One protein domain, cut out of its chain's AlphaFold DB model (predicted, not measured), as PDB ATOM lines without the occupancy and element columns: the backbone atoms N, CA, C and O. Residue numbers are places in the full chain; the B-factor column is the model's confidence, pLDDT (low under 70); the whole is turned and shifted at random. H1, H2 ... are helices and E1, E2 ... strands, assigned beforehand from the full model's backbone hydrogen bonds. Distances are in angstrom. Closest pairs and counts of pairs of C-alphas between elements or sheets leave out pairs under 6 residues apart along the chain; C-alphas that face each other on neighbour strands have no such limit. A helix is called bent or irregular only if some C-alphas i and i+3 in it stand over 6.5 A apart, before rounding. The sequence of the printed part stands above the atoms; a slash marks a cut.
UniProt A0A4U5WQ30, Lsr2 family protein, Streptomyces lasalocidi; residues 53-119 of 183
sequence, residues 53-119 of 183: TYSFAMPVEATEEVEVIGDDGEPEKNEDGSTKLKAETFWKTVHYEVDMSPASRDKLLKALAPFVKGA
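What this domain is: This is residues 53 to 119 of the 183 residues of the protein "Lsr2 family protein" of Streptomyces lasalocidi (UniProt A0A4U5WQ30). What shape does one see first? A long, slender two-stranded hairpin, E1 and E2, makes the length of a rod, with an irregular helix, H1, turned off at one end and a loop, residues 68 to 84, at the other. Residues 109 to 119, of which 109 to 117 belong to H1, stick out from the hairpin. What is it made of? The printed part has 67 residues, with two named strands and one named helix in the order E1, E2, H1; the sheet, order E1 - E2, is antiparallel and the class is mixed, helices and strands. How large is it? It is extended, with a radius of gyration of the C-alphas of 20.6 A and spans of 58 by 26 by 14 A.

Where its parts are: Where does the first strand run? E1, residues 53 to 67, starts with C-alpha 53 at (12.993, 55.014, 14.986) and is 39.3 A long; it bends by 55 degrees at residue 59. What follows? E2, residues 85 to 100, is 41.0 A long and bends by 59 degrees at residue 90. H1, residues 102 to 117, is 21.3 A long and ends with C-alpha 117 at (22.830, 35.414, 5.568).

How they stand to each other: How do the strands pair? E1 and E2 form a hairpin, antiparallel at 168 degrees; C-alphas 53 and 99 face each other at 4.3 A. N 54 and O 98, at 2.8 A, and N 88 and O 64, at 2.9 A, are within hydrogen-bond range. How does the helix stand? E1 and H1 are apart. H1 is irregular, with C-alphas 111 and 114 7.4 A apart and a kink of 45 degrees near residue 111; 10 of its 12 O i to N i+4 pairs are within hydrogen-bond range.

The domain as a whole: How far does it reach? The two C-alphas farthest apart, those of Glu 79 and Pro 102, are 58.8 A apart. Which links are long, and is there a cut? The link from E1 to E2 is long, with 17 residues, and that from E2 to H1 is tight, with 1; the printed part has no cut. Where is confidence low? No printed residue is under 70, and the mean pLDDT of the printed part of this model is 89.7.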
ATOM      1  N   THR A  53      14.146  55.854  15.313       84.00
ATOM      2  CA  THR A  53      12.993  55.014  14.986       84.00
ATOM      3  C   THR A  53      13.349  54.060  13.851       84.00
ATOM      4  O   THR A  53      13.735  54.488  12.760       84.00
ATOM      5  N   TYR A  54      13.180  52.763  14.086       84.75
ATOM      6  CA  TYR A  54      13.309  51.714  13.081       84.75
ATOM      7  C   TYR A  54      11.948  51.079  12.830       84.75
ATOM      8  O   TYR A  54      11.206  50.785  13.762       84.75
ATOM      9  N   SER A  55      11.644  50.829  11.561       86.12
ATOM     10  CA  SER A  55      10.461  50.088  11.137       86.12
ATOM     11  C   SER A  55      10.864  48.726  10.585       86.12
ATOM     12  O   SER A  55      11.848  48.599   9.853       86.12
ATOM     13  N   PHE A  56      10.107  47.691  10.935       87.06
ATOM     14  CA  PHE A  56      10.317  46.335  10.433       87.06
ATOM     15  C   PHE A  56       8.982  45.604  10.285       87.06
ATOM     16  O   PHE A  56       7.979  45.983  10.879       87.06
ATOM     17  N   ALA A  57       8.956  44.570   9.447       89.25
ATOM     18  CA  ALA A  57       7.760  43.782   9.184       89.25
ATOM     19  C   ALA A  57       7.990  42.336   9.617       89.25
ATOM     20  O   ALA A  57       9.024  41.763   9.270       89.25
ATOM     21  N   MET A  58       7.040  41.747  10.340       90.31
ATOM     22  CA  MET A  58       7.122  40.365  10.810       90.31
ATOM     23  C   MET A  58       5.913  39.544  10.366       90.31
ATOM     24  O   MET A  58       4.787  40.039  10.450       90.31
ATOM     25  N   PRO A  59       6.121  38.292   9.922       91.81
ATOM     26  CA  PRO A  59       5.036  37.338   9.787       91.81
ATOM     27  C   PRO A  59       4.570  36.927  11.186       91.81
ATOM     28  O   PRO A  59       5.359  36.447  11.998       91.81
ATOM     29  N   VAL A  60       3.292  37.135  11.468       93.06
ATOM     30  CA  VAL A  60       2.651  36.775  12.731       93.06
ATOM     31  C   VAL A  60       1.457  35.889  12.415       93.06
ATOM     32  O   VAL A  60       0.696  36.164  11.484       93.06
ATOM     33  N   GLU A  61       1.315  34.818  13.183       94.50
ATOM     34  CA  GLU A  61       0.145  33.954  13.148       94.50
ATOM     35  C   GLU A  61      -1.041  34.701  13.765       94.50
ATOM     36  O   GLU A  61      -0.965  35.228  14.876       94.50
ATOM     37  N   ALA A  62      -2.122  34.812  13.006       90.81
ATOM     38  CA  ALA A  62      -3.357  35.446  13.418       90.81
ATOM     39  C   ALA A  62      -4.483  34.420  13.380       90.81
ATOM     40  O   ALA A  62      -4.500  33.534  12.529       90.81
ATOM     41  N   THR A  63      -5.414  34.548  14.319       92.75
ATOM     42  CA  THR A  63      -6.642  33.756  14.354       92.75
ATOM     43  C   THR A  63      -7.815  34.704  14.186       92.75
ATOM     44  O   THR A  63      -7.874  35.725  14.874       92.75
ATOM     45  N   GLU A  64      -8.716  34.381  13.269       91.06
ATOM     46  CA  GLU A  64      -9.959  35.115  13.050       91.06
ATOM     47  C   GLU A  64     -11.138  34.151  13.135       91.06
ATOM     48  O   GLU A  64     -11.048  32.996  12.713       91.06
ATOM     49  N   GLU A  65     -12.226  34.617  13.740       92.06
ATOM     50  CA  GLU A  65     -13.482  33.880  13.773       92.06
ATOM     51  C   GLU A  65     -14.210  34.125  12.457       92.06
ATOM     52  O   GLU A  65     -14.646  35.238  12.170       92.06
ATOM     53  N   VAL A  66     -14.302  33.081  11.641       89.62
ATOM     54  CA  VAL A  66     -14.903  33.138  10.309       89.62
ATOM     55  C   VAL A  66     -16.200  32.351  10.315       89.62
ATOM     56  O   VAL A  66     -16.283  31.281  10.925       89.62
ATOM     57  N   GLU A  67     -17.206  32.866   9.616       92.81
ATOM     58  CA  GLU A  67     -18.465  32.156   9.417       92.81
ATOM     59  C   GLU A  67     -18.213  30.834   8.694       92.81
ATOM     60  O   GLU A  67     -17.479  30.758   7.702       92.81
ATOM     61  N   VAL A  68     -18.805  29.764   9.215       90.12
ATOM     62  CA  VAL A  68     -18.811  28.481   8.526       90.12
ATOM     63  C   VAL A  68     -19.807  28.605   7.384       90.12
ATOM     64  O   VAL A  68     -21.003  28.687   7.625       90.12
ATOM     65  N   ILE A  69     -19.313  28.652   6.152       88.56
ATOM     66  CA  ILE A  69     -20.154  28.688   4.955       88.56
ATOM     67  C   ILE A  69     -20.481  27.250   4.542       88.56
ATOM     68  O   ILE A  69     -19.564  26.440   4.383       88.56
ATOM     69  N   GLY A  70     -21.769  26.942   4.403       84.69
ATOM     70  CA  GLY A  70     -22.262  25.652   3.923       84.69
ATOM     71  C   GLY A  70     -22.067  25.470   2.415       84.69
ATOM     72  O   GLY A  70     -21.705  26.399   1.692       84.69
ATOM     73  N   ASP A  71     -22.340  24.263   1.913       85.50
ATOM     74  CA  ASP A  71     -22.231  23.935   0.478       85.50
ATOM     75  C   ASP A  71     -23.184  24.765  -0.413       85.50
ATOM     76  O   ASP A  71     -22.975  24.875  -1.623       85.50
ATOM     77  N   ASP A  72     -24.224  25.358   0.177       88.50
ATOM     78  CA  ASP A  72     -25.173  26.278  -0.460       88.50
ATOM     79  C   ASP A  72     -24.664  27.728  -0.550       88.50
ATOM     80  O   ASP A  72     -25.283  28.559  -1.217       88.50
ATOM     81  N   GLY A  73     -23.518  28.028   0.066       84.00
ATOM     82  CA  GLY A  73     -22.947  29.368   0.128       84.00
ATOM     83  C   GLY A  73     -23.548  30.256   1.221       84.00
ATOM     84  O   GLY A  73     -23.192  31.434   1.279       84.00
ATOM     85  N   GLU A  74     -24.424  29.727   2.082       87.88
ATOM     86  CA  GLU A  74     -24.993  30.460   3.214       87.88
ATOM     87  C   GLU A  74     -24.247  30.155   4.529       87.88
ATOM     88  O   GLU A  74     -23.655  29.082   4.683       87.88
ATOM     89  N   PRO A  75     -24.244  31.082   5.506       89.06
ATOM     90  CA  PRO A  75     -23.664  30.818   6.818       89.06
ATOM     91  C   PRO A  75     -24.438  29.717   7.556       89.06
ATOM     92  O   PRO A  75     -25.643  29.846   7.795       89.06
ATOM     93  N   GLU A  76     -23.742  28.660   7.976       89.00
ATOM     94  CA  GLU A  76     -24.300  27.636   8.854       89.00
ATOM     95  C   GLU A  76     -24.781  28.279  10.157       89.00
ATOM     96  O   GLU A  76     -24.123  29.152  10.732       89.00
ATOM     97  N   LYS A  77     -25.926  27.813  10.656       90.25
ATOM     98  CA  LYS A  77     -26.502  28.289  11.915       90.25
ATOM     99  C   LYS A  77     -26.418  27.230  13.001       90.25
ATOM    100  O   LYS A  77     -26.555  26.036  12.739       90.25
ATOM    101  N   ASN A  78     -26.219  27.686  14.228       87.12
ATOM    102  CA  ASN A  78     -26.348  26.878  15.431       87.12
ATOM    103  C   ASN A  78     -27.833  26.633  15.761       87.12
ATOM    104  O   ASN A  78     -28.728  27.265  15.196       87.12
ATOM    105  N   GLU A  79     -28.107  25.734  16.710       85.81
ATOM    106  CA  GLU A  79     -29.476  25.389  17.139       85.81
ATOM    107  C   GLU A  79     -30.264  26.584  17.710       85.81
ATOM    108  O   GLU A  79     -31.492  26.603  17.665       85.81
ATOM    109  N   ASP A  80     -29.565  27.602  18.212       83.06
ATOM    110  CA  ASP A  80     -30.137  28.850  18.725       83.06
ATOM    111  C   ASP A  80     -30.406  29.905  17.630       83.06
ATOM    112  O   ASP A  80     -30.892  30.999  17.923       83.06
ATOM    113  N   GLY A  81     -30.108  29.590  16.364       83.12
ATOM    114  CA  GLY A  81     -30.263  30.485  15.219       83.12
ATOM    115  C   GLY A  81     -29.119  31.486  15.021       83.12
ATOM    116  O   GLY A  81     -29.200  32.297  14.093       83.12
ATOM    117  N   SER A  82     -28.067  31.440  15.847       82.12
ATOM    118  CA  SER A  82     -26.848  32.241  15.664       82.12
ATOM    119  C   SER A  82     -25.967  31.691  14.536       82.12
ATOM    120  O   SER A  82     -26.023  30.502  14.223       82.12
ATOM    121  N   THR A  83     -25.147  32.544  13.916       88.06
ATOM    122  CA  THR A  83     -24.167  32.105  12.913       88.06
ATOM    123  C   THR A  83     -23.071  31.274  13.568       88.06
ATOM    124  O   THR A  83     -22.499  31.658  14.590       88.06
ATOM    125  N   LYS A  84     -22.750  30.136  12.961       89.38
ATOM    126  CA  LYS A  84     -21.668  29.267  13.397       89.38
ATOM    127  C   LYS A  84     -20.332  29.855  12.958       89.38
ATOM    128  O   LYS A  84     -20.088  30.061  11.772       89.38
ATOM    129  N   LEU A  85     -19.460  30.098  13.930       90.31
ATOM    130  CA  LEU A  85     -18.113  30.612  13.714       90.31
ATOM    131  C   LEU A  85     -17.090  29.497  13.939       90.31
ATOM    132  O   LEU A  85     -17.247  28.664  14.833       90.31
ATOM    133  N   LYS A  86     -16.025  29.492  13.140       89.12
ATOM    134  CA  LYS A  86     -14.823  28.685  13.372       89.12
ATOM    135  C   LYS A  86     -13.613  29.601  13.514       89.12
ATOM    136  O   LYS A  86     -13.520  30.619  12.836       89.12
ATOM    137  N   ALA A  87     -12.663  29.213  14.354       91.81
ATOM    138  CA  ALA A  87     -11.360  29.859  14.398       91.81
ATOM    139  C   ALA A  87     -10.524  29.381  13.204       91.81
ATOM    140  O   ALA A  87     -10.242  28.186  13.084       91.81
ATOM    141  N   GLU A  88     -10.134  30.296  12.322       91.94
ATOM    142  CA  GLU A  88      -9.197  30.017  11.239       91.94
ATOM    143  C   GLU A  88      -7.870  30.726  11.493       91.94
ATOM    144  O   GLU A  88      -7.815  31.920  11.793       91.94
ATOM    145  N   THR A  89      -6.792  29.957  11.387       93.38
ATOM    146  CA  THR A  89      -5.432  30.417  11.630       93.38
ATOM    147  C   THR A  89      -4.740  30.712  10.307       93.38
ATOM    148  O   THR A  89      -4.666  29.850   9.430       93.38
ATOM    149  N   PHE A  90      -4.172  31.907  10.176       92.19
ATOM    150  CA  PHE A  90      -3.442  32.327   8.985       92.19
ATOM    151  C   PHE A  90      -2.214  33.169   9.331       92.19
ATOM    152  O   PHE A  90      -2.115  33.788  10.389       92.19
ATOM    153  N   TRP A  91      -1.261  33.221   8.404       95.06
ATOM    154  CA  TRP A  91      -0.094  34.088   8.522       95.06
ATOM    155  C   TRP A  91      -0.390  35.454   7.920       95.06
ATOM    156  O   TRP A  91      -0.750  35.558   6.747       95.06
ATOM    157  N   LYS A  92      -0.169  36.517   8.695       93.50
ATOM    158  CA  LYS A  92      -0.220  37.898   8.203       93.50
ATOM    159  C   LYS A  92       1.099  38.613   8.442       93.50
ATOM    160  O   LYS A  92       1.839  38.285   9.361       93.50
ATOM    161  N   THR A  93       1.399  39.613   7.622       92.94
ATOM    162  CA  THR A  93       2.553  40.490   7.853       92.94
ATOM    163  C   THR A  93       2.108  41.691   8.679       92.94
ATOM    164  O   THR A  93       1.187  42.401   8.284       92.94
ATOM    165  N   VAL A  94       2.759  41.919   9.817       89.62
ATOM    166  CA  VAL A  94       2.509  43.059  10.707       89.62
ATOM    167  C   VAL A  94       3.711  43.994  10.663       89.62
ATOM    168  O   VAL A  94       4.853  43.541  10.718       89.62
ATOM    169  N   HIS A  95       3.451  45.294  10.547       89.31
ATOM    170  CA  HIS A  95       4.475  46.334  10.562       89.31
ATOM    171  C   HIS A  95       4.619  46.891  11.978       89.31
ATOM    172  O   HIS A  95       3.629  47.284  12.589       89.31
ATOM    173  N   TYR A  96       5.850  46.928  12.472       87.38
ATOM    174  CA  TYR A  96       6.216  47.454  13.779       87.38
ATOM    175  C   TYR A  96       7.133  48.664  13.622       87.38
ATOM    176  O   TYR A  96       7.912  48.746  12.669       87.38
ATOM    177  N   GLU A  97       7.056  49.568  14.592       87.50
ATOM    178  CA  GLU A  97       7.983  50.678  14.789       87.50
ATOM    179  C   GLU A  97       8.554  50.581  16.202       87.50
ATOM    180  O   GLU A  97       7.841  50.217  17.136       87.50
ATOM    181  N   VAL A  98       9.848  50.857  16.345       86.62
ATOM    182  CA  VAL A  98      10.546  50.822  17.632       86.62
ATOM    183  C   VAL A  98      11.643  51.876  17.658       86.62
ATOM    184  O   VAL A  98      12.407  52.014  16.696       86.62
ATOM    185  N   ASP A  99      11.744  52.610  18.759       85.81
ATOM    186  CA  ASP A  99      12.817  53.566  18.990       85.81
ATOM    187  C   ASP A  99      13.999  52.849  19.662       85.81
ATOM    188  O   ASP A  99      13.885  52.352  20.778       85.81
ATOM    189  N   MET A 100      15.145  52.753  18.978       86.88
ATOM    190  CA  MET A 100      16.326  52.031  19.483       86.88
ATOM    191  C   MET A 100      17.580  52.898  19.509       86.88
ATOM    192  O   MET A 100      17.900  53.586  18.536       86.88
ATOM    193  N   SER A 101      18.346  52.776  20.592       88.50
ATOM    194  CA  SER A 101      19.731  53.240  20.681       88.50
ATOM    195  C   SER A 101      20.656  52.410  19.772       88.50
ATOM    196  O   SER A 101      20.304  51.296  19.355       88.50
ATOM    197  N   PRO A 102      21.888  52.883  19.493       87.31
ATOM    198  CA  PRO A 102      22.870  52.108  18.736       87.31
ATOM    199  C   PRO A 102      23.140  50.721  19.339       87.31
ATOM    200  O   PRO A 102      23.269  49.744  18.605       87.31
ATOM    201  N   ALA A 103      23.155  50.609  20.671       89.25
ATOM    202  CA  ALA A 103      23.406  49.346  21.357       89.25
ATOM    203  C   ALA A 103      22.261  48.336  21.163       89.25
ATOM    204  O   ALA A 103      22.520  47.158  20.903       89.25
ATOM    205  N   SER A 104      21.002  48.773  21.270       89.00
ATOM    206  CA  SER A 104      19.830  47.914  21.037       89.00
ATOM    207  C   SER A 104      19.702  47.515  19.570       89.00
ATOM    208  O   SER A 104      19.454  46.346  19.266       89.00
ATOM    209  N   ARG A 105      20.006  48.435  18.652       91.06
ATOM    210  CA  ARG A 105      20.103  48.133  17.222       91.06
ATOM    211  C   ARG A 105      21.138  47.047  16.936       91.06
ATOM    212  O   ARG A 105      20.853  46.109  16.196       91.06
ATOM    213  N   ASP A 106      22.324  47.137  17.527       92.44
ATOM    214  CA  ASP A 106      23.381  46.147  17.304       92.44
ATOM    215  C   ASP A 106      22.988  44.760  17.835       92.44
ATOM    216  O   ASP A 106      23.338  43.743  17.231       92.44
ATOM    217  N   LYS A 107      22.221  44.694  18.935       93.31
ATOM    218  CA  LYS A 107      21.626  43.434  19.414       93.31
ATOM    219  C   LYS A 107      20.648  42.859  18.389       93.31
ATOM    220  O   LYS A 107      20.742  41.670  18.085       93.31
ATOM    221  N   LEU A 108      19.766  43.688  17.827       92.19
ATOM    222  CA  LEU A 108      18.811  43.262  16.802       92.19
ATOM    223  C   LEU A 108      19.530  42.727  15.554       92.19
ATOM    224  O   LEU A 108      19.219  41.635  15.082       92.19
ATOM    225  N   LEU A 109      20.536  43.447  15.052       92.50
ATOM    226  CA  LEU A 109      21.311  43.024  13.881       92.50
ATOM    227  C   LEU A 109      22.024  41.688  14.115       92.50
ATOM    228  O   LEU A 109      22.013  40.822  13.240       92.50
ATOM    229  N   LYS A 110      22.601  41.484  15.305       95.25
ATOM    230  CA  LYS A 110      23.226  40.206  15.681       95.25
ATOM    231  C   LYS A 110      22.216  39.062  15.734       95.25
ATOM    232  O   LYS A 110      22.524  37.976  15.251       95.25
ATOM    233  N   ALA A 111      21.024  39.300  16.279       94.69
ATOM    234  CA  ALA A 111      19.962  38.296  16.334       94.69
ATOM    235  C   ALA A 111      19.443  37.920  14.935       94.69
ATOM    236  O   ALA A 111      19.132  36.758  14.680       94.69
ATOM    237  N   LEU A 112      19.397  38.886  14.011       92.88
ATOM    238  CA  LEU A 112      18.925  38.677  12.640       92.88
ATOM    239  C   LEU A 112      19.995  38.137  11.680       92.88
ATOM    240  O   LEU A 112      19.649  37.600  10.627       92.88
ATOM    241  N   ALA A 113      21.278  38.223  12.038       93.69
ATOM    242  CA  ALA A 113      22.407  37.782  11.218       93.69
ATOM    243  C   ALA A 113      22.239  36.401  10.539       93.69
ATOM    244  O   ALA A 113      22.495  36.317   9.333       93.69
ATOM    245  N   PRO A 114      21.798  35.319  11.222       96.06
ATOM    246  CA  PRO A 114      21.628  34.017  10.569       96.06
ATOM    247  C   PRO A 114      20.535  34.013   9.492       96.06
ATOM    248  O   PRO A 114      20.691  33.331   8.481       96.06
ATOM    249  N   PHE A 115      19.466  34.792   9.665       91.44
ATOM    250  CA  PHE A 115      18.363  34.877   8.704       91.44
ATOM    251  C   PHE A 115      18.736  35.739   7.496       91.44
ATOM    252  O   PHE A 115      18.438  35.382   6.358       91.44
ATOM    253  N   VAL A 116      19.456  36.840   7.731       90.38
ATOM    254  CA  VAL A 116      19.932  37.735   6.667       90.38
ATOM    255  C   VAL A 116      20.968  37.043   5.777       90.38
ATOM    256  O   VAL A 116      20.972  37.265   4.572       90.38
ATOM    257  N   LYS A 117      21.800  36.147   6.328       92.69
ATOM    258  CA  LYS A 117      22.830  35.414   5.568       92.69
ATOM    259  C   LYS A 117      22.271  34.615   4.380       92.69
ATOM    260  O   LYS A 117      22.967  34.462   3.381       92.69
ATOM    261  N   GLY A 118      21.051  34.087   4.497       90.50
ATOM    262  CA  GLY A 118      20.361  33.366   3.419       90.50
ATOM    263  C   GLY A 118      19.361  34.217   2.633       90.50
ATOM    264  O   GLY A 118      18.743  33.720   1.693       90.50
ATOM    265  N   ALA A 119      19.166  35.476   3.022       90.12
ATOM    266  CA  ALA A 119      18.194  36.361   2.402       90.12
ATOM    267  C   ALA A 119      18.781  37.058   1.168       90.12
ATOM    268  O   ALA A 119      19.986  37.274   1.048       90.12
TER     269      ALA A 119